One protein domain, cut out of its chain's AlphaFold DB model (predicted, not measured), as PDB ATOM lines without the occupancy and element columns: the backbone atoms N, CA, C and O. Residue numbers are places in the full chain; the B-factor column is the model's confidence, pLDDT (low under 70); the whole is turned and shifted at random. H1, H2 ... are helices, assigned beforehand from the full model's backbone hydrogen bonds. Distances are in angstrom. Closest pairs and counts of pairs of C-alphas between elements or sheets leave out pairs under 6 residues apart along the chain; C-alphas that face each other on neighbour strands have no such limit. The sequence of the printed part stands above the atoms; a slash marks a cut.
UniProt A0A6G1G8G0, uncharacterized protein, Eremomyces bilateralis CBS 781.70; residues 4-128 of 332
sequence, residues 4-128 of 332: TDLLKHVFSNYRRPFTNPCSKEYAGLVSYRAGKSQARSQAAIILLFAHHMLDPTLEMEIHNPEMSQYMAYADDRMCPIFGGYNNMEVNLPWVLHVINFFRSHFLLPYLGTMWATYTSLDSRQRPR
ATOM      1  N   THR A   4     187.953 244.663 192.086       58.22
ATOM      2  CA  THR A   4     186.819 243.823 192.494       58.22
ATOM      3  C   THR A   4     185.587 244.632 192.896       58.22
ATOM      4  O   THR A   4     184.478 244.253 192.541       58.22
ATOM      5  N   ASP A   5     185.760 245.765 193.577       62.97
ATOM      6  CA  ASP A   5     184.652 246.608 194.047       62.97
ATOM      7  C   ASP A   5     183.986 247.338 192.876       62.97
ATOM      8  O   ASP A   5     182.765 247.462 192.829       62.97
ATOM      9  N   LEU A   6     184.787 247.766 191.891       61.91
ATOM     10  CA  LEU A   6     184.282 248.371 190.658       61.91
ATOM     11  C   LEU A   6     183.480 247.360 189.833       61.91
ATOM     12  O   LEU A   6     182.399 247.691 189.359       61.91
ATOM     13  N   LEU A   7     183.973 246.125 189.688       64.44
ATOM     14  CA  LEU A   7     183.238 245.066 188.993       64.44
ATOM     15  C   LEU A   7     181.935 244.741 189.725       64.44
ATOM     16  O   LEU A   7     180.878 244.762 189.102       64.44
ATOM     17  N   LYS A   8     181.979 244.546 191.050       64.56
ATOM     18  CA  LYS A   8     180.771 244.336 191.860       64.56
ATOM     19  C   LYS A   8     179.766 245.472 191.676       64.56
ATOM     20  O   LYS A   8     178.598 245.183 191.475       64.56
ATOM     21  N   HIS A   9     180.208 246.731 191.645       64.62
ATOM     22  CA  HIS A   9     179.336 247.882 191.398       64.62
ATOM     23  C   HIS A   9     178.750 247.913 189.976       64.62
ATOM     24  O   HIS A   9     177.579 248.249 189.792       64.62
ATOM     25  N   VAL A  10     179.542 247.558 188.958       64.94
ATOM     26  CA  VAL A  10     179.051 247.438 187.577       64.94
ATOM     27  C   VAL A  10     177.983 246.351 187.500       64.94
ATOM     28  O   VAL A  10     176.930 246.599 186.929       64.94
ATOM     29  N   PHE A  11     178.193 245.193 188.126       64.69
ATOM     30  CA  PHE A  11     177.261 244.065 188.068       64.69
ATOM     31  C   PHE A  11     176.056 244.175 189.023       64.69
ATOM     32  O   PHE A  11     174.977 243.701 188.685       64.69
ATOM     33  N   SER A  12     176.176 244.825 190.185       58.88
ATOM     34  CA  SER A  12     175.078 244.949 191.163       58.88
ATOM     35  C   SER A  12     173.975 245.904 190.706       58.88
ATOM     36  O   SER A  12     172.824 245.788 191.117       58.88
ATOM     37  N   ASN A  13     174.305 246.857 189.831       54.91
ATOM     38  CA  ASN A  13     173.336 247.786 189.249       54.91
ATOM     39  C   ASN A  13     172.585 247.194 188.035       54.91
ATOM     40  O   ASN A  13     171.783 247.885 187.401       54.91
ATOM     41  N   TYR A  14     172.813 245.918 187.698       60.34
ATOM     42  CA  TYR A  14     172.383 245.291 186.441       60.34
ATOM     43  C   TYR A  14     171.067 244.514 186.491       60.34
ATOM     44  O   TYR A  14     170.885 243.548 185.760       60.34
ATOM     45  N   ARG A  15     170.080 244.965 187.269       57.72
ATOM     46  CA  ARG A  15     168.744 244.334 187.247       57.72
ATOM     47  C   ARG A  15     167.999 244.510 185.913       57.72
ATOM     48  O   ARG A  15     167.153 243.695 185.574       57.72
ATOM     49  N   ARG A  16     168.293 245.573 185.150       54.16
ATOM     50  CA  ARG A  16     167.516 245.965 183.953       54.16
ATOM     51  C   ARG A  16     167.737 245.110 182.694       54.16
ATOM     52  O   ARG A  16     166.771 244.952 181.962       54.16
ATOM     53  N   PRO A  17     168.935 244.581 182.383       54.41
ATOM     54  CA  PRO A  17     169.128 243.809 181.145       54.41
ATOM     55  C   PRO A  17     168.577 242.386 181.191       54.41
ATOM     56  O   PRO A  17     168.505 241.753 180.145       54.41
ATOM     57  N   PHE A  18     168.169 241.910 182.370       56.19
ATOM     58  CA  PHE A  18     167.540 240.603 182.560       56.19
ATOM     59  C   PHE A  18     166.001 240.645 182.440       56.19
ATOM     60  O   PHE A  18     165.304 239.787 182.976       56.19
ATOM     61  N   THR A  19     165.454 241.665 181.770       61.94
ATOM     62  CA  THR A  19     164.026 241.756 181.408       61.94
ATOM     63  C   THR A  19     163.772 241.115 180.048       61.94
ATOM     64  O   THR A  19     164.638 241.215 179.184       61.94
ATOM     65  N   ASN A  20     162.571 240.572 179.807       57.81
ATOM     66  CA  ASN A  20     162.234 239.857 178.568       57.81
ATOM     67  C   ASN A  20     162.462 240.696 177.292       57.81
ATOM     68  O   ASN A  20     161.662 241.591 177.003       57.81
ATOM     69  N   PRO A  21     163.502 240.393 176.489       55.56
ATOM     70  CA  PRO A  21     163.773 241.081 175.237       55.56
ATOM     71  C   PRO A  21     162.943 240.524 174.069       55.56
ATOM     72  O   PRO A  21     163.122 240.984 172.950       55.56
ATOM     73  N   CYS A  22     162.068 239.538 174.292       54.75
ATOM     74  CA  CYS A  22     161.247 238.892 173.263       54.75
ATOM     75  C   CYS A  22     159.742 239.188 173.411       54.75
ATOM     76  O   CYS A  22     158.909 238.566 172.752       54.75
ATOM     77  N   SER A  23     159.367 240.177 174.233       52.25
ATOM     78  CA  SER A  23     158.001 240.714 174.247       52.25
ATOM     79  C   SER A  23     157.671 241.419 172.919       52.25
ATOM     80  O   SER A  23     158.559 241.911 172.215       52.25
ATOM     81  N   LYS A  24     156.381 241.518 172.559       42.34
ATOM     82  CA  LYS A  24     155.926 242.214 171.332       42.34
ATOM     83  C   LYS A  24     156.428 243.671 171.237       42.34
ATOM     84  O   LYS A  24     156.610 244.177 170.132       42.34
ATOM     85  N   GLU A  25     156.735 244.324 172.363       40.06
ATOM     86  CA  GLU A  25     157.370 245.655 172.410       40.06
ATOM     87  C   GLU A  25     158.840 245.677 171.950       40.06
ATOM     88  O   GLU A  25     159.347 246.726 171.537       40.06
ATOM     89  N   TYR A  26     159.542 244.546 172.020       38.59
ATOM     90  CA  TYR A  26     160.898 244.392 171.497       38.59
ATOM     91  C   TYR A  26     160.908 243.902 170.046       38.59
ATOM     92  O   TYR A  26     161.682 244.428 169.247       38.59
ATOM     93  N   ALA A  27     160.015 242.972 169.689       36.28
ATOM     94  CA  ALA A  27     159.907 242.430 168.331       36.28
ATOM     95  C   ALA A  27     159.415 243.467 167.296       36.28
ATOM     96  O   ALA A  27     159.778 243.393 166.126       36.28
ATOM     97  N   GLY A  28     158.627 244.466 167.719       33.16
ATOM     98  CA  GLY A  28     158.067 245.502 166.836       33.16
ATOM     99  C   GLY A  28     158.838 246.827 166.757       33.16
ATOM    100  O   GLY A  28     158.421 247.724 166.028       33.16
ATOM    101  N   LEU A  29     159.934 247.015 167.503       32.50
ATOM    102  CA  LEU A  29     160.582 248.328 167.646       32.50
ATOM    103  C   LEU A  29     162.112 248.230 167.621       32.50
ATOM    104  O   LEU A  29     162.789 248.484 168.623       32.50
ATOM    105  N   VAL A  30     162.657 248.046 166.416       38.38
ATOM    106  CA  VAL A  30     163.973 248.583 166.012       38.38
ATOM    107  C   VAL A  30     163.854 250.115 165.862       38.38
ATOM    108  O   VAL A  30     164.116 250.701 164.819       38.38
ATOM    109  N   SER A  31     163.370 250.779 166.914       35.50
ATOM    110  CA  SER A  31     163.215 252.230 166.998       35.50
ATOM    111  C   SER A  31     164.101 252.745 168.125       35.50
ATOM    112  O   SER A  31     163.958 252.366 169.294       35.50
ATOM    113  N   TYR A  32     165.063 253.577 167.728       35.34
ATOM    114  CA  TYR A  32     166.028 254.262 168.576       35.34
ATOM    115  C   TYR A  32     165.303 255.134 169.616       35.34
ATOM    116  O   TYR A  32     164.853 256.237 169.323       35.34
ATOM    117  N   ARG A  33     165.238 254.666 170.867       39.78
ATOM    118  CA  ARG A  33     165.045 255.528 172.044       39.78
ATOM    119  C   ARG A  33     166.312 255.480 172.894       39.78
ATOM    120  O   ARG A  33     166.864 254.401 173.107       39.78
ATOM    121  N   ALA A  34     166.756 256.633 173.394       40.28
ATOM    122  CA  ALA A  34     168.030 256.809 174.103       40.28
ATOM    123  C   ALA A  34     168.268 255.792 175.245       40.28
ATOM    124  O   ALA A  34     169.378 255.284 175.389       40.28
ATOM    125  N   GLY A  35     167.220 255.396 175.980       50.03
ATOM    126  CA  GLY A  35     167.313 254.379 177.039       50.03
ATOM    127  C   GLY A  35     167.614 252.950 176.553       50.03
ATOM    128  O   GLY A  35     168.282 252.198 177.257       50.03
ATOM    129  N   LYS A  36     167.198 252.575 175.330       59.62
ATOM    130  CA  LYS A  36     167.493 251.251 174.742       59.62
ATOM    131  C   LYS A  36     168.957 251.142 174.283       59.62
ATOM    132  O   LYS A  36     169.543 250.066 174.350       59.62
ATOM    133  N   SER A  37     169.566 252.256 173.860       67.56
ATOM    134  CA  SER A  37     170.985 252.308 173.466       67.56
ATOM    135  C   SER A  37     171.925 252.090 174.660       67.56
ATOM    136  O   SER A  37     172.906 251.349 174.562       67.56
ATOM    137  N   GLN A  38     171.586 252.671 175.818       73.12
ATOM    138  CA  GLN A  38     172.368 252.507 177.042       73.12
ATOM    139  C   GLN A  38     172.381 251.050 177.517       73.12
ATOM    140  O   GLN A  38     173.458 250.520 177.763       73.12
ATOM    141  N   ALA A  39     171.219 250.387 177.565       74.56
ATOM    142  CA  ALA A  39     171.107 248.987 177.986       74.56
ATOM    143  C   ALA A  39     171.896 248.022 177.077       74.56
ATOM    144  O   ALA A  39     172.538 247.093 177.563       74.56
ATOM    145  N   ARG A  40     171.905 248.261 175.758       79.19
ATOM    146  CA  ARG A  40     172.698 247.460 174.807       79.19
ATOM    147  C   ARG A  40     174.201 247.680 174.969       79.19
ATOM    148  O   ARG A  40     174.956 246.716 175.011       79.19
ATOM    149  N   SER A  41     174.627 248.932 175.126       84.00
ATOM    150  CA  SER A  41     176.040 249.267 175.364       84.00
ATOM    151  C   SER A  41     176.537 248.656 176.673       84.00
ATOM    152  O   SER A  41     177.618 248.082 176.741       84.00
ATOM    153  N   GLN A  42     175.685 248.693 177.690       84.12
ATOM    154  CA  GLN A  42     175.868 247.987 178.943       84.12
ATOM    155  C   GLN A  42     176.014 246.468 178.738       84.12
ATOM    156  O   GLN A  42     176.985 245.879 179.218       84.12
ATOM    157  N   ALA A  43     175.100 245.812 178.025       88.81
ATOM    158  CA  ALA A  43     175.209 244.377 177.769       88.81
ATOM    159  C   ALA A  43     176.528 244.020 177.054       88.81
ATOM    160  O   ALA A  43     177.214 243.096 177.481       88.81
ATOM    161  N   ALA A  44     176.943 244.798 176.046       91.19
ATOM    162  CA  ALA A  44     178.215 244.591 175.346       91.19
ATOM    163  C   ALA A  44     179.429 244.675 176.290       91.19
ATOM    164  O   ALA A  44     180.307 243.813 176.246       91.19
ATOM    165  N   ILE A  45     179.459 245.681 177.173       90.06
ATOM    166  CA  ILE A  45     180.531 245.849 178.165       90.06
ATOM    167  C   ILE A  45     180.547 244.685 179.155       90.06
ATOM    168  O   ILE A  45     181.619 244.188 179.486       90.06
ATOM    169  N   ILE A  46     179.391 244.204 179.614       90.44
ATOM    170  CA  ILE A  46     179.370 243.024 180.487       90.44
ATOM    171  C   ILE A  46     179.912 241.796 179.777       90.44
ATOM    172  O   ILE A  46     180.698 241.060 180.366       90.44
ATOM    173  N   LEU A  47     179.511 241.572 178.529       93.00
ATOM    174  CA  LEU A  47     179.939 240.396 177.780       93.00
ATOM    175  C   LEU A  47     181.456 240.383 177.552       93.00
ATOM    176  O   LEU A  47     182.059 239.312 177.570       93.00
ATOM    177  N   LEU A  48     182.094 241.553 177.452       93.25
ATOM    178  CA  LEU A  48     183.556 241.668 177.478       93.25
ATOM    179  C   LEU A  48     184.171 241.110 178.783       93.25
ATOM    180  O   LEU A  48     185.254 240.521 178.773       93.25
ATOM    181  N   PHE A  49     183.467 241.243 179.906       92.62
ATOM    182  CA  PHE A  49     183.870 240.738 181.222       92.62
ATOM    183  C   PHE A  49     183.153 239.441 181.630       92.62
ATOM    184  O   PHE A  49     183.169 239.082 182.806       92.62
ATOM    185  N   ALA A  50     182.569 238.696 180.683       93.25
ATOM    186  CA  ALA A  50     181.809 237.475 180.972       93.25
ATOM    187  C   ALA A  50     182.602 236.420 181.765       93.25
ATOM    188  O   ALA A  50     182.036 235.692 182.572       93.25
ATOM    189  N   HIS A  51     183.926 236.367 181.596       92.75
ATOM    190  CA  HIS A  51     184.797 235.478 182.367       92.75
ATOM    191  C   HIS A  51     184.723 235.728 183.883       92.75
ATOM    192  O   HIS A  51     184.780 234.774 184.649       92.75
ATOM    193  N   HIS A  52     184.537 236.978 184.322       92.38
ATOM    194  CA  HIS A  52     184.342 237.301 185.737       92.38
ATOM    195  C   HIS A  52     182.974 236.849 186.254       92.38
ATOM    196  O   HIS A  52     182.866 236.465 187.411       92.38
ATOM    197  N   MET A  53     181.939 236.838 185.405       91.50
ATOM    198  CA  MET A  53     180.622 236.320 185.796       91.50
ATOM    199  C   MET A  53     180.664 234.822 186.115       91.50
ATOM    200  O   MET A  53     179.855 234.347 186.905       91.50
ATOM    201  N   LEU A  54     181.588 234.091 185.491       92.44
ATOM    202  CA  LEU A  54     181.756 232.647 185.638       92.44
ATOM    203  C   LEU A  54     182.873 232.284 186.633       92.44
ATOM    204  O   LEU A  54     183.229 231.115 186.746       92.44
ATOM    205  N   ASP A  55     183.456 233.251 187.339       91.75
ATOM    206  CA  ASP A  55     184.531 233.000 188.298       91.75
ATOM    207  C   ASP A  55     183.945 232.659 189.683       91.75
ATOM    208  O   ASP A  55     183.331 233.526 190.305       91.75
ATOM    209  N   PRO A  56     184.149 231.436 190.214       89.88
ATOM    210  CA  PRO A  56     183.608 231.054 191.518       89.88
ATOM    211  C   PRO A  56     184.259 231.806 192.688       89.88
ATOM    212  O   PRO A  56     183.743 231.761 193.799       89.88
ATOM    213  N   THR A  57     185.388 232.489 192.467       88.81
ATOM    214  CA  THR A  57     186.054 233.308 193.493       88.81
ATOM    215  C   THR A  57     185.443 234.705 193.623       88.81
ATOM    216  O   THR A  57     185.728 235.423 194.585       88.81
ATOM    217  N   LEU A  58     184.595 235.106 192.670       85.19
ATOM    218  CA  LEU A  58     183.913 236.391 192.677       85.19
ATOM    219  C   LEU A  58     182.473 236.222 193.154       85.19
ATOM    220  O   LEU A  58     181.585 235.804 192.416       85.19
ATOM    221  N   GLU A  59     182.227 236.632 194.395       80.69
ATOM    222  CA  GLU A  59     180.872 236.738 194.932       80.69
ATOM    223  C   GLU A  59     180.105 237.849 194.214       80.69
ATOM    224  O   GLU A  59     180.287 239.046 194.470       80.69
ATOM    225  N   MET A  60     179.248 237.435 193.293       81.19
ATOM    226  CA  MET A  60     178.345 238.288 192.544       81.19
ATOM    227  C   MET A  60     176.944 237.682 192.630       81.19
ATOM    228  O   MET A  60     176.785 236.468 192.514       81.19
ATOM    229  N   GLU A  61     175.918 238.517 192.777       83.75
ATOM    230  CA  GLU A  61     174.528 238.050 192.809       83.75
ATOM    231  C   GLU A  61     174.136 237.449 191.447       83.75
ATOM    232  O   GLU A  61     174.560 237.933 190.388       83.75
ATOM    233  N   ILE A  62     173.383 236.352 191.471       85.81
ATOM    234  CA  ILE A  62     172.769 235.746 190.286       85.81
ATOM    235  C   ILE A  62     171.309 236.169 190.300       85.81
ATOM    236  O   ILE A  62     170.594 235.912 191.264       85.81
ATOM    237  N   HIS A  63     170.886 236.861 189.248       83.06
ATOM    238  CA  HIS A  63     169.540 237.412 189.170       83.06
ATOM    239  C   HIS A  63     168.672 236.560 188.250       83.06
ATOM    240  O   HIS A  63     169.085 236.271 187.128       83.06
ATOM    241  N   ASN A  64     167.461 236.241 188.711       86.06
ATOM    242  CA  ASN A  64     166.373 235.661 187.918       86.06
ATOM    243  C   ASN A  64     166.810 234.443 187.062       86.06
ATOM    244  O   ASN A  64     166.827 234.521 185.821       86.06
ATOM    245  N   PRO A  65     167.269 233.348 187.706       88.31
ATOM    246  CA  PRO A  65     167.645 232.118 187.010       88.31
ATOM    247  C   PRO A  65     166.488 231.536 186.182       88.31
ATOM    248  O   PRO A  65     166.731 231.074 185.070       88.31
ATOM    249  N   GLU A  66     165.245 231.668 186.647       89.94
ATOM    250  CA  GLU A  66     164.015 231.239 185.967       89.94
ATOM    251  C   GLU A  66     163.883 231.919 184.601       89.94
ATOM    252  O   GLU A  66     163.760 231.276 183.557       89.94
ATOM    253  N   MET A  67     164.027 233.245 184.582       89.88
ATOM    254  CA  MET A  67     163.988 234.014 183.343       89.88
ATOM    255  C   MET A  67     165.156 233.677 182.412       89.88
ATOM    256  O   MET A  67     165.020 233.682 181.189       89.88
ATOM    257  N   SER A  68     166.328 233.387 182.974       92.38
ATOM    258  CA  SER A  68     167.495 232.998 182.179       92.38
ATOM    259  C   SER A  68     167.301 231.627 181.526       92.38
ATOM    260  O   SER A  68     167.671 231.475 180.362       92.38
ATOM    261  N   GLN A  69     166.651 230.683 182.214       93.19
ATOM    262  CA  GLN A  69     166.246 229.395 181.650       93.19
ATOM    263  C   GLN A  69     165.194 229.571 180.542       93.19
ATOM    264  O   GLN A  69     165.381 229.056 179.438       93.19
ATOM    265  N   TYR A  70     164.154 230.383 180.771       92.31
ATOM    266  CA  TYR A  70     163.167 230.721 179.735       92.31
ATOM    267  C   TYR A  70     163.838 231.276 178.471       92.31
ATOM    268  O   TYR A  70     163.572 230.828 177.356       92.31
ATOM    269  N   MET A  71     164.758 232.228 178.637       91.31
ATOM    270  CA  MET A  71     165.474 232.857 177.527       91.31
ATOM    271  C   MET A  71     166.427 231.910 176.801       91.31
ATOM    272  O   MET A  71     166.581 232.017 175.580       91.31
ATOM    273  N   ALA A  72     167.057 230.985 177.526       92.75
ATOM    274  CA  ALA A  72     167.900 229.956 176.938       92.75
ATOM    275  C   ALA A  72     167.077 229.114 175.943       92.75
ATOM    276  O   ALA A  72     167.447 229.030 174.769       92.75
ATOM    277  N   TYR A  73     165.902 228.627 176.359       93.12
ATOM    278  CA  TYR A  73     165.037 227.746 175.556       93.12
ATOM    279  C   TYR A  73     163.987 228.446 174.686       93.12
ATOM    280  O   TYR A  73     163.210 227.775 173.991       93.12
ATOM    281  N   ALA A  74     163.965 229.778 174.671       89.44
ATOM    282  CA  ALA A  74     163.079 230.546 173.809       89.44
ATOM    283  C   ALA A  74     163.260 230.174 172.326       89.44
ATOM    284  O   ALA A  74     164.356 229.815 171.888       89.44
ATOM    285  N   ASP A  75     162.170 230.264 171.557       86.25
ATOM    286  CA  ASP A  75     162.156 229.965 170.119       86.25
ATOM    287  C   ASP A  75     163.214 230.804 169.384       86.25
ATOM    288  O   ASP A  75     163.340 232.010 169.608       86.25
ATOM    289  N   ASP A  76     164.006 230.160 168.528       85.19
ATOM    290  CA  ASP A  76     165.118 230.775 167.805       85.19
ATOM    291  C   ASP A  76     164.654 231.815 166.785       85.19
ATOM    292  O   ASP A  76     165.385 232.767 166.520       85.19
ATOM    293  N   ARG A  77     163.414 231.716 166.292       84.06
ATOM    294  CA  ARG A  77     162.798 232.736 165.430       84.06
ATOM    295  C   ARG A  77     162.402 233.982 166.218       84.06
ATOM    296  O   ARG A  77     162.433 235.086 165.682       84.06
ATOM    297  N   MET A  78     162.033 233.810 167.487       84.44
ATOM    298  CA  MET A  78     161.620 234.907 168.370       84.44
ATOM    299  C   MET A  78     162.814 235.592 169.033       84.44
ATOM    300  O   MET A  78     162.834 236.813 169.183       84.44
ATOM    301  N   CYS A  79     163.814 234.806 169.417       88.38
ATOM    302  CA  CYS A  79     165.016 235.264 170.094       88.38
ATOM    303  C   CYS A  79     166.263 234.749 169.349       88.38
ATOM    304  O   CYS A  79     166.989 233.918 169.903       88.38
ATOM    305  N   PRO A  80     166.528 235.190 168.103       90.88
ATOM    306  CA  PRO A  80     167.698 234.739 167.355       90.88
ATOM    307  C   PRO A  80     168.990 235.257 167.999       90.88
ATOM    308  O   PRO A  80     168.983 236.301 168.661       90.88
ATOM    309  N   ILE A  81     170.105 234.545 167.792       93.75
ATOM    310  CA  ILE A  81     171.435 234.985 168.259       93.75
ATOM    311  C   ILE A  81     171.879 236.222 167.474       93.75
ATOM    312  O   ILE A  81     172.432 237.161 168.049       93.75
ATOM    313  N   PHE A  82     171.590 236.230 166.171       93.25
ATOM    314  CA  PHE A  82     171.926 237.304 165.249       93.25
ATOM    315  C   PHE A  82     170.673 237.884 164.600       93.25
ATOM    316  O   PHE A  82     169.775 237.159 164.183       93.25
ATOM    317  N   GLY A  83     170.620 239.206 164.490       89.00
ATOM    318  CA  GLY A  83     169.528 239.924 163.851       89.00
ATOM    319  C   GLY A  83     169.991 241.262 163.291       89.00
ATOM    320  O   GLY A  83     171.153 241.436 162.912       89.00
ATOM    321  N   GLY A  84     169.073 242.225 163.234       84.94
ATOM    322  CA  GLY A  84     169.350 243.528 162.637       84.94
ATOM    323  C   GLY A  84     169.589 243.436 161.131       84.94
ATOM    324  O   GLY A  84     169.152 242.500 160.459       84.94
ATOM    325  N   TYR A  85     170.266 244.438 160.573       79.06
ATOM    326  CA  TYR A  85     170.545 244.450 159.138       79.06
ATOM    327  C   TYR A  85     171.555 243.348 158.771       79.06
ATOM    328  O   TYR A  85     172.623 243.262 159.375       79.06
ATOM    329  N   ASN A  86     171.215 242.514 157.784       82.19
ATOM    330  CA  ASN A  86     172.018 241.371 157.320       82.19
ATOM    331  C   ASN A  86     172.398 240.330 158.391       82.19
ATOM    332  O   ASN A  86     173.356 239.595 158.178       82.19
ATOM    333  N   ASN A  87     171.687 240.242 159.520       87.38
ATOM    334  CA  ASN A  87     172.051 239.347 160.631       87.38
ATOM    335  C   ASN A  87     173.463 239.616 161.200       87.38
ATOM    336  O   ASN A  87     174.162 238.694 161.608       87.38
ATOM    337  N   MET A  88     173.894 240.882 161.222       88.94
ATOM    338  CA  MET A  88     175.220 241.289 161.722       88.94
ATOM    339  C   MET A  88     175.184 241.883 163.142       88.94
ATOM    340  O   MET A  88     176.230 242.223 163.704       88.94
ATOM    341  N   GLU A  89     173.995 242.046 163.728       91.62
ATOM    342  CA  GLU A  89     173.822 242.517 165.106       91.62
ATOM    343  C   GLU A  89     173.629 241.329 166.048       91.62
ATOM    344  O   GLU A  89     172.775 240.476 165.819       91.62
ATOM    345  N   VAL A  90     174.397 241.288 167.136       94.12
ATOM    346  CA  VAL A  90     174.264 240.264 168.176       94.12
ATOM    347  C   VAL A  90     173.089 240.614 169.084       94.12
ATOM    348  O   VAL A  90     172.961 241.744 169.560       94.12
ATOM    349  N   ASN A  91     172.262 239.627 169.414       94.00
ATOM    350  CA  ASN A  91     171.257 239.735 170.463       94.00
ATOM    351  C   ASN A  91     171.924 239.685 171.849       94.00
ATOM    352  O   ASN A  91     171.880 238.679 172.556       94.00
ATOM    353  N   LEU A  92     172.584 240.784 172.229       93.38
ATOM    354  CA  LEU A  92     173.347 240.888 173.479       93.38
ATOM    355  C   LEU A  92     172.525 240.520 174.732       93.38
ATOM    356  O   LEU A  92     173.075 239.829 175.589       93.38
ATOM    357  N   PRO A  93     171.235 240.913 174.865       90.81
ATOM    358  CA  PRO A  93     170.404 240.466 175.983       90.81
ATOM    359  C   PRO A  93     170.257 238.944 176.057       90.81
ATOM    360  O   PRO A  93     170.418 238.370 177.130       90.81
ATOM    361  N   TRP A  94     170.003 238.278 174.927       92.44
ATOM    362  CA  TRP A  94     169.903 236.818 174.895       92.44
ATOM    363  C   TRP A  94     171.217 236.152 175.323       92.44
ATOM    364  O   TRP A  94     171.214 235.294 176.202       92.44
ATOM    365  N   VAL A  95     172.349 236.604 174.774       95.56
ATOM    366  CA  VAL A  95     173.677 236.072 175.131       95.56
ATOM    367  C   VAL A  95     173.942 236.230 176.630       95.56
ATOM    368  O   VAL A  95     174.442 235.311 177.275       95.56
ATOM    369  N   LEU A  96     173.573 237.379 177.203       93.25
ATOM    370  CA  LEU A  96     173.726 237.643 178.628       93.25
ATOM    371  C   LEU A  96     172.885 236.690 179.489       93.25
ATOM    372  O   LEU A  96     173.387 236.174 180.489       93.25
ATOM    373  N   HIS A  97     171.637 236.427 179.092       92.88
ATOM    374  CA  HIS A  97     170.787 235.443 179.762       92.88
ATOM    375  C   HIS A  97     171.377 234.037 179.697       92.88
ATOM    376  O   HIS A  97     171.408 233.366 180.720       92.88
ATOM    377  N   VAL A  98     171.911 233.607 178.552       95.69
ATOM    378  CA  VAL A  98     172.533 232.278 178.440       95.69
ATOM    379  C   VAL A  98     173.773 232.151 179.326       95.69
ATOM    380  O   VAL A  98     173.968 231.128 179.980       95.69
ATOM    381  N   ILE A  99     174.600 233.194 179.415       95.38
ATOM    382  CA  ILE A  99     175.741 233.190 180.342       95.38
ATOM    383  C   ILE A  99     175.258 233.120 181.790       95.38
ATOM    384  O   ILE A  99     175.822 232.370 182.579       95.38
ATOM    385  N   ASN A 100     174.212 233.869 182.148       93.94
ATOM    386  CA  ASN A 100     173.645 233.842 183.495       93.94
ATOM    387  C   ASN A 100     172.947 232.507 183.824       93.94
ATOM    388  O   ASN A 100     173.005 232.051 184.963       93.94
ATOM    389  N   PHE A 101     172.361 231.845 182.826       95.06
ATOM    390  CA  PHE A 101     171.835 230.485 182.925       95.06
ATOM    391  C   PHE A 101     172.950 229.504 183.311       95.06
ATOM    392  O   PHE A 101     172.905 228.924 184.392       95.06
ATOM    393  N   PHE A 102     174.031 229.414 182.528       95.88
ATOM    394  CA  PHE A 102     175.153 228.529 182.875       95.88
ATOM    395  C   PHE A 102     175.841 228.920 184.180       95.88
ATOM    396  O   PHE A 102     176.228 228.057 184.961       95.88
ATOM    397  N   ARG A 103     175.949 230.220 184.458       94.50
ATOM    398  CA  ARG A 103     176.450 230.729 185.735       94.50
ATOM    399  C   ARG A 103     175.648 230.189 186.917       94.50
ATOM    400  O   ARG A 103     176.251 229.850 187.929       94.50
ATOM    401  N   SER A 104     174.326 230.089 186.783       93.50
ATOM    402  CA  SER A 104     173.454 229.502 187.805       93.50
ATOM    403  C   SER A 104     173.858 228.055 188.079       93.50
ATOM    404  O   SER A 104     174.186 227.725 189.215       93.50
ATOM    405  N   HIS A 105     173.981 227.227 187.041       94.38
ATOM    406  CA  HIS A 105     174.410 225.829 187.182       94.38
ATOM    407  C   HIS A 105     175.835 225.666 187.721       94.38
ATOM    408  O   HIS A 105     176.120 224.728 188.463       94.38
ATOM    409  N   PHE A 106     176.745 226.570 187.355       93.75
ATOM    410  CA  PHE A 106     178.150 226.508 187.759       93.75
ATOM    411  C   PHE A 106     178.384 226.982 189.192       93.75
ATOM    412  O   PHE A 106     179.307 226.494 189.843       93.75
ATOM    413  N   LEU A 107     177.607 227.958 189.669       92.50
ATOM    414  CA  LEU A 107     177.929 228.703 190.888       92.50
ATOM    415  C   LEU A 107     176.885 228.580 192.003       92.50
ATOM    416  O   LEU A 107     177.197 228.979 193.122       92.50
ATOM    417  N   LEU A 108     175.691 228.030 191.752       90.31
ATOM    418  CA  LEU A 108     174.672 227.810 192.785       90.31
ATOM    419  C   LEU A 108     174.687 226.348 193.257       90.31
ATOM    420  O   LEU A 108     174.186 225.478 192.542       90.31
ATOM    421  N   PRO A 109     175.191 226.054 194.472       87.56
ATOM    422  CA  PRO A 109     175.253 224.684 194.984       87.56
ATOM    423  C   PRO A 109     173.883 224.006 195.060       87.56
ATOM    424  O   PRO A 109     173.781 222.804 194.842       87.56
ATOM    425  N   TYR A 110     172.825 224.772 195.351       84.69
ATOM    426  CA  TYR A 110     171.480 224.228 195.550       84.69
ATOM    427  C   TYR A 110     170.825 223.723 194.259       84.69
ATOM    428  O   TYR A 110     169.912 222.910 194.343       84.69
ATOM    429  N   LEU A 111     171.285 224.169 193.080       82.25
ATOM    430  CA  LEU A 111     170.822 223.607 191.810       82.25
ATOM    431  C   LEU A 111     171.413 222.213 191.556       82.25
ATOM    432  O   LEU A 111     170.924 221.514 190.681       82.25
ATOM    433  N   GLY A 112     172.469 221.809 192.276       71.88
ATOM    434  CA  GLY A 112     172.956 220.425 192.313       71.88
ATOM    435  C   GLY A 112     173.459 219.829 190.991       71.88
ATOM    436  O   GLY A 112     173.696 218.630 190.933       71.88
ATOM    437  N   THR A 113     173.630 220.638 189.943       86.94
ATOM    438  CA  THR A 113     173.931 220.183 188.573       86.94
ATOM    439  C   THR A 113     175.435 220.197 188.295       86.94
ATOM    440  O   THR A 113     176.109 219.175 188.396       86.94
ATOM    441  N   MET A 114     176.000 221.376 188.022       91.69
ATOM    442  CA  MET A 114     177.394 221.520 187.578       91.69
ATOM    443  C   MET A 114     178.335 222.079 188.645       91.69
ATOM    444  O   MET A 114     179.542 222.140 188.412       91.69
ATOM    445  N   TRP A 115     177.819 222.506 189.801       93.00
ATOM    446  CA  TRP A 115     178.599 223.253 190.790       93.00
ATOM    447  C   TRP A 115     179.867 222.515 191.236       93.00
ATOM    448  O   TRP A 115     180.962 223.078 191.181       93.00
ATOM    449  N   ALA A 116     179.749 221.239 191.618       92.00
ATOM    450  CA  ALA A 116     180.888 220.442 192.076       92.00
ATOM    451  C   ALA A 116     181.923 220.231 190.955       92.00
ATOM    452  O   ALA A 116     183.112 220.477 191.154       92.00
ATOM    453  N   THR A 117     181.464 219.853 189.758       92.69
ATOM    454  CA  THR A 117     182.307 219.669 188.566       92.69
ATOM    455  C   THR A 117     183.042 220.950 188.189       92.69
ATOM    456  O   THR A 117     184.236 220.945 187.918       92.69
ATOM    457  N   TYR A 118     182.346 222.085 188.164       92.62
ATOM    458  CA  TYR A 118     182.919 223.347 187.713       92.62
ATOM    459  C   TYR A 118     183.910 223.932 188.728       92.62
ATOM    460  O   TYR A 118     184.976 224.435 188.359       92.62
ATOM    461  N   THR A 119     183.589 223.841 190.021       90.94
ATOM    462  CA  THR A 119     184.471 224.314 191.098       90.94
ATOM    463  C   THR A 119     185.707 223.435 191.292       90.94
ATOM    464  O   THR A 119     186.720 223.941 191.779       90.94
ATOM    465  N   SER A 120     185.683 222.172 190.853       91.25
ATOM    466  CA  SER A 120     186.859 221.292 190.858       91.25
ATOM    467  C   SER A 120     187.815 221.534 189.682       91.25
ATOM    468  O   SER A 120     188.987 221.159 189.768       91.25
ATOM    469  N   LEU A 121     187.369 222.205 188.608       90.44
ATOM    470  CA  LEU A 121     188.225 222.537 187.464       90.44
ATOM    471  C   LEU A 121     189.428 223.381 187.893       90.44
ATOM    472  O   LEU A 121     189.281 224.359 188.632       90.44
ATOM    473  N   ASP A 122     190.600 223.079 187.333       89.31
ATOM    474  CA  ASP A 122     191.787 223.923 187.471       89.31
ATOM    475  C   ASP A 122     191.523 225.322 186.883       89.31
ATOM    476  O   ASP A 122     190.814 225.473 185.885       89.31
ATOM    477  N   SER A 123     192.133 226.372 187.443       86.56
ATOM    478  CA  SER A 123     191.952 227.749 186.957       86.56
ATOM    479  C   SER A 123     192.286 227.933 185.466       86.56
ATOM    480  O   SER A 123     191.736 228.815 184.812       86.56
ATOM    481  N   ARG A 124     193.163 227.098 184.892       86.44
ATOM    482  CA  ARG A 124     193.536 227.092 183.460       86.44
ATOM    483  C   ARG A 124     192.483 226.438 182.564       86.44
ATOM    484  O   ARG A 124     192.558 226.572 181.340       86.44
ATOM    485  N   GLN A 125     191.555 225.699 183.163       87.00
ATOM    486  CA  GLN A 125     190.405 225.086 182.510       87.00
ATOM    487  C   GLN A 125     189.151 225.955 182.621       87.00
ATOM    488  O   GLN A 125     188.147 225.577 182.037       87.00
ATOM    489  N   ARG A 126     189.197 227.088 183.335       89.56
ATOM    490  CA  ARG A 126     188.077 228.025 183.494       89.56
ATOM    491  C   ARG A 126     188.129 229.167 182.465       89.56
ATOM    492  O   ARG A 126     189.192 229.423 181.886       89.56
ATOM    493  N   PRO A 127     187.006 229.874 182.234       90.62
ATOM    494  CA  PRO A 127     186.964 231.070 181.399       90.62
ATOM    495  C   PRO A 127     187.984 232.121 181.840       90.62
ATOM    496  O   PRO A 127     188.212 232.334 183.029       90.62
ATOM    497  N   ARG A 128     188.588 232.810 180.871       88.38
ATOM    498  CA  ARG A 128     189.588 233.855 181.112       88.38
ATOM    499  C   ARG A 128     189.315 235.080 180.266       88.38
ATOM    500  O   ARG A 128     188.624 235.003 179.251       88.38
TER     501      ARG A 128
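This is residues 4 to 128 of the 332 residues of an uncharacterized protein of Eremomyces bilateralis CBS 781.70 (UniProt A0A6G1G8G0). One helix, H6, runs through the middle, with H5 packed on one side of it and H4 on the other; H3 packs on its first residues, 92 to 96, and H7 meets its last residues, 105 to 107, to make a corner. H1 lies outside this core, close to H3 and near H4, and H2 sits far out, between the long link from H1 and the short link to H3, clear of the other helices. The printed part has 125 residues with seven named helices, H1 to H7 in order along the chain, and no named strand; the class is all helix, with 63 residues in helices. It is compact, with a radius of gyration of the C-alphas of 15.3 A and spans of 45 by 31 by 24 A.

H1 is residues 4 to 12, 11.9 A from C-alpha 4 at (186.819, 243.823, 192.494) to C-alpha 12. H2 is residues 24 to 27, 5.0 A long. H3 is residues 34 to 48, 21.9 A, and H4 residues 50 to 53, 5.1 A. H5 is residues 65 to 73, 12.5 A. H6, residues 92 to 107, begins at C-alpha 92 at (173.347, 240.888, 173.479) and is 21.7 A long. H7, residues 115 to 120, is 8.5 A long and ends at C-alpha 120 at (186.859, 221.292, 190.858).

H6 is the hub, touching four helices. H5 touches it at a steep tilt of 58 degrees, opposite ways, with the C-alphas of Ser 68 and His 97 closest at 4.8 A. H3 touches residues 92 to 96 of H6 alone, at a steep tilt of 43 degrees, the same way; the closest C-alphas, of Ala 43 and Leu 92, are 5.8 A apart. H4 touches residues 99 to 103 of H6 alone, with the C-alphas of Met 53 and Arg 103 closest at 7.0 A. H7 touches residues 105 to 107 of H6 alone, about perpendicular at 78 degrees; the C-alphas of Phe 106 and Trp 115 are closest at 4.5 A. H3 and H4 meet only through their link. H1 is close to but not clearly touching H3, with the C-alphas of Phe 11 and Ile 46 closest at 7.9 A, and near H4. H2 touches no helix. In H1, H3, H5, H6 and H7 every O i to N i+4 pair is within hydrogen-bond range; H2 and H4 are too short for such a pair.

The C-alphas farthest apart, of Ser 31 and Ser 120, are 45.7 A apart. The printed part has no cut. The links H1 to H2, H4 to H5 and H5 to H6 are long; in the last, residues 82 to 83 pair antiparallel with residues 89 to 90. The mean pLDDT of the printed part is 79.2, and residues 4 to 37 are under 70.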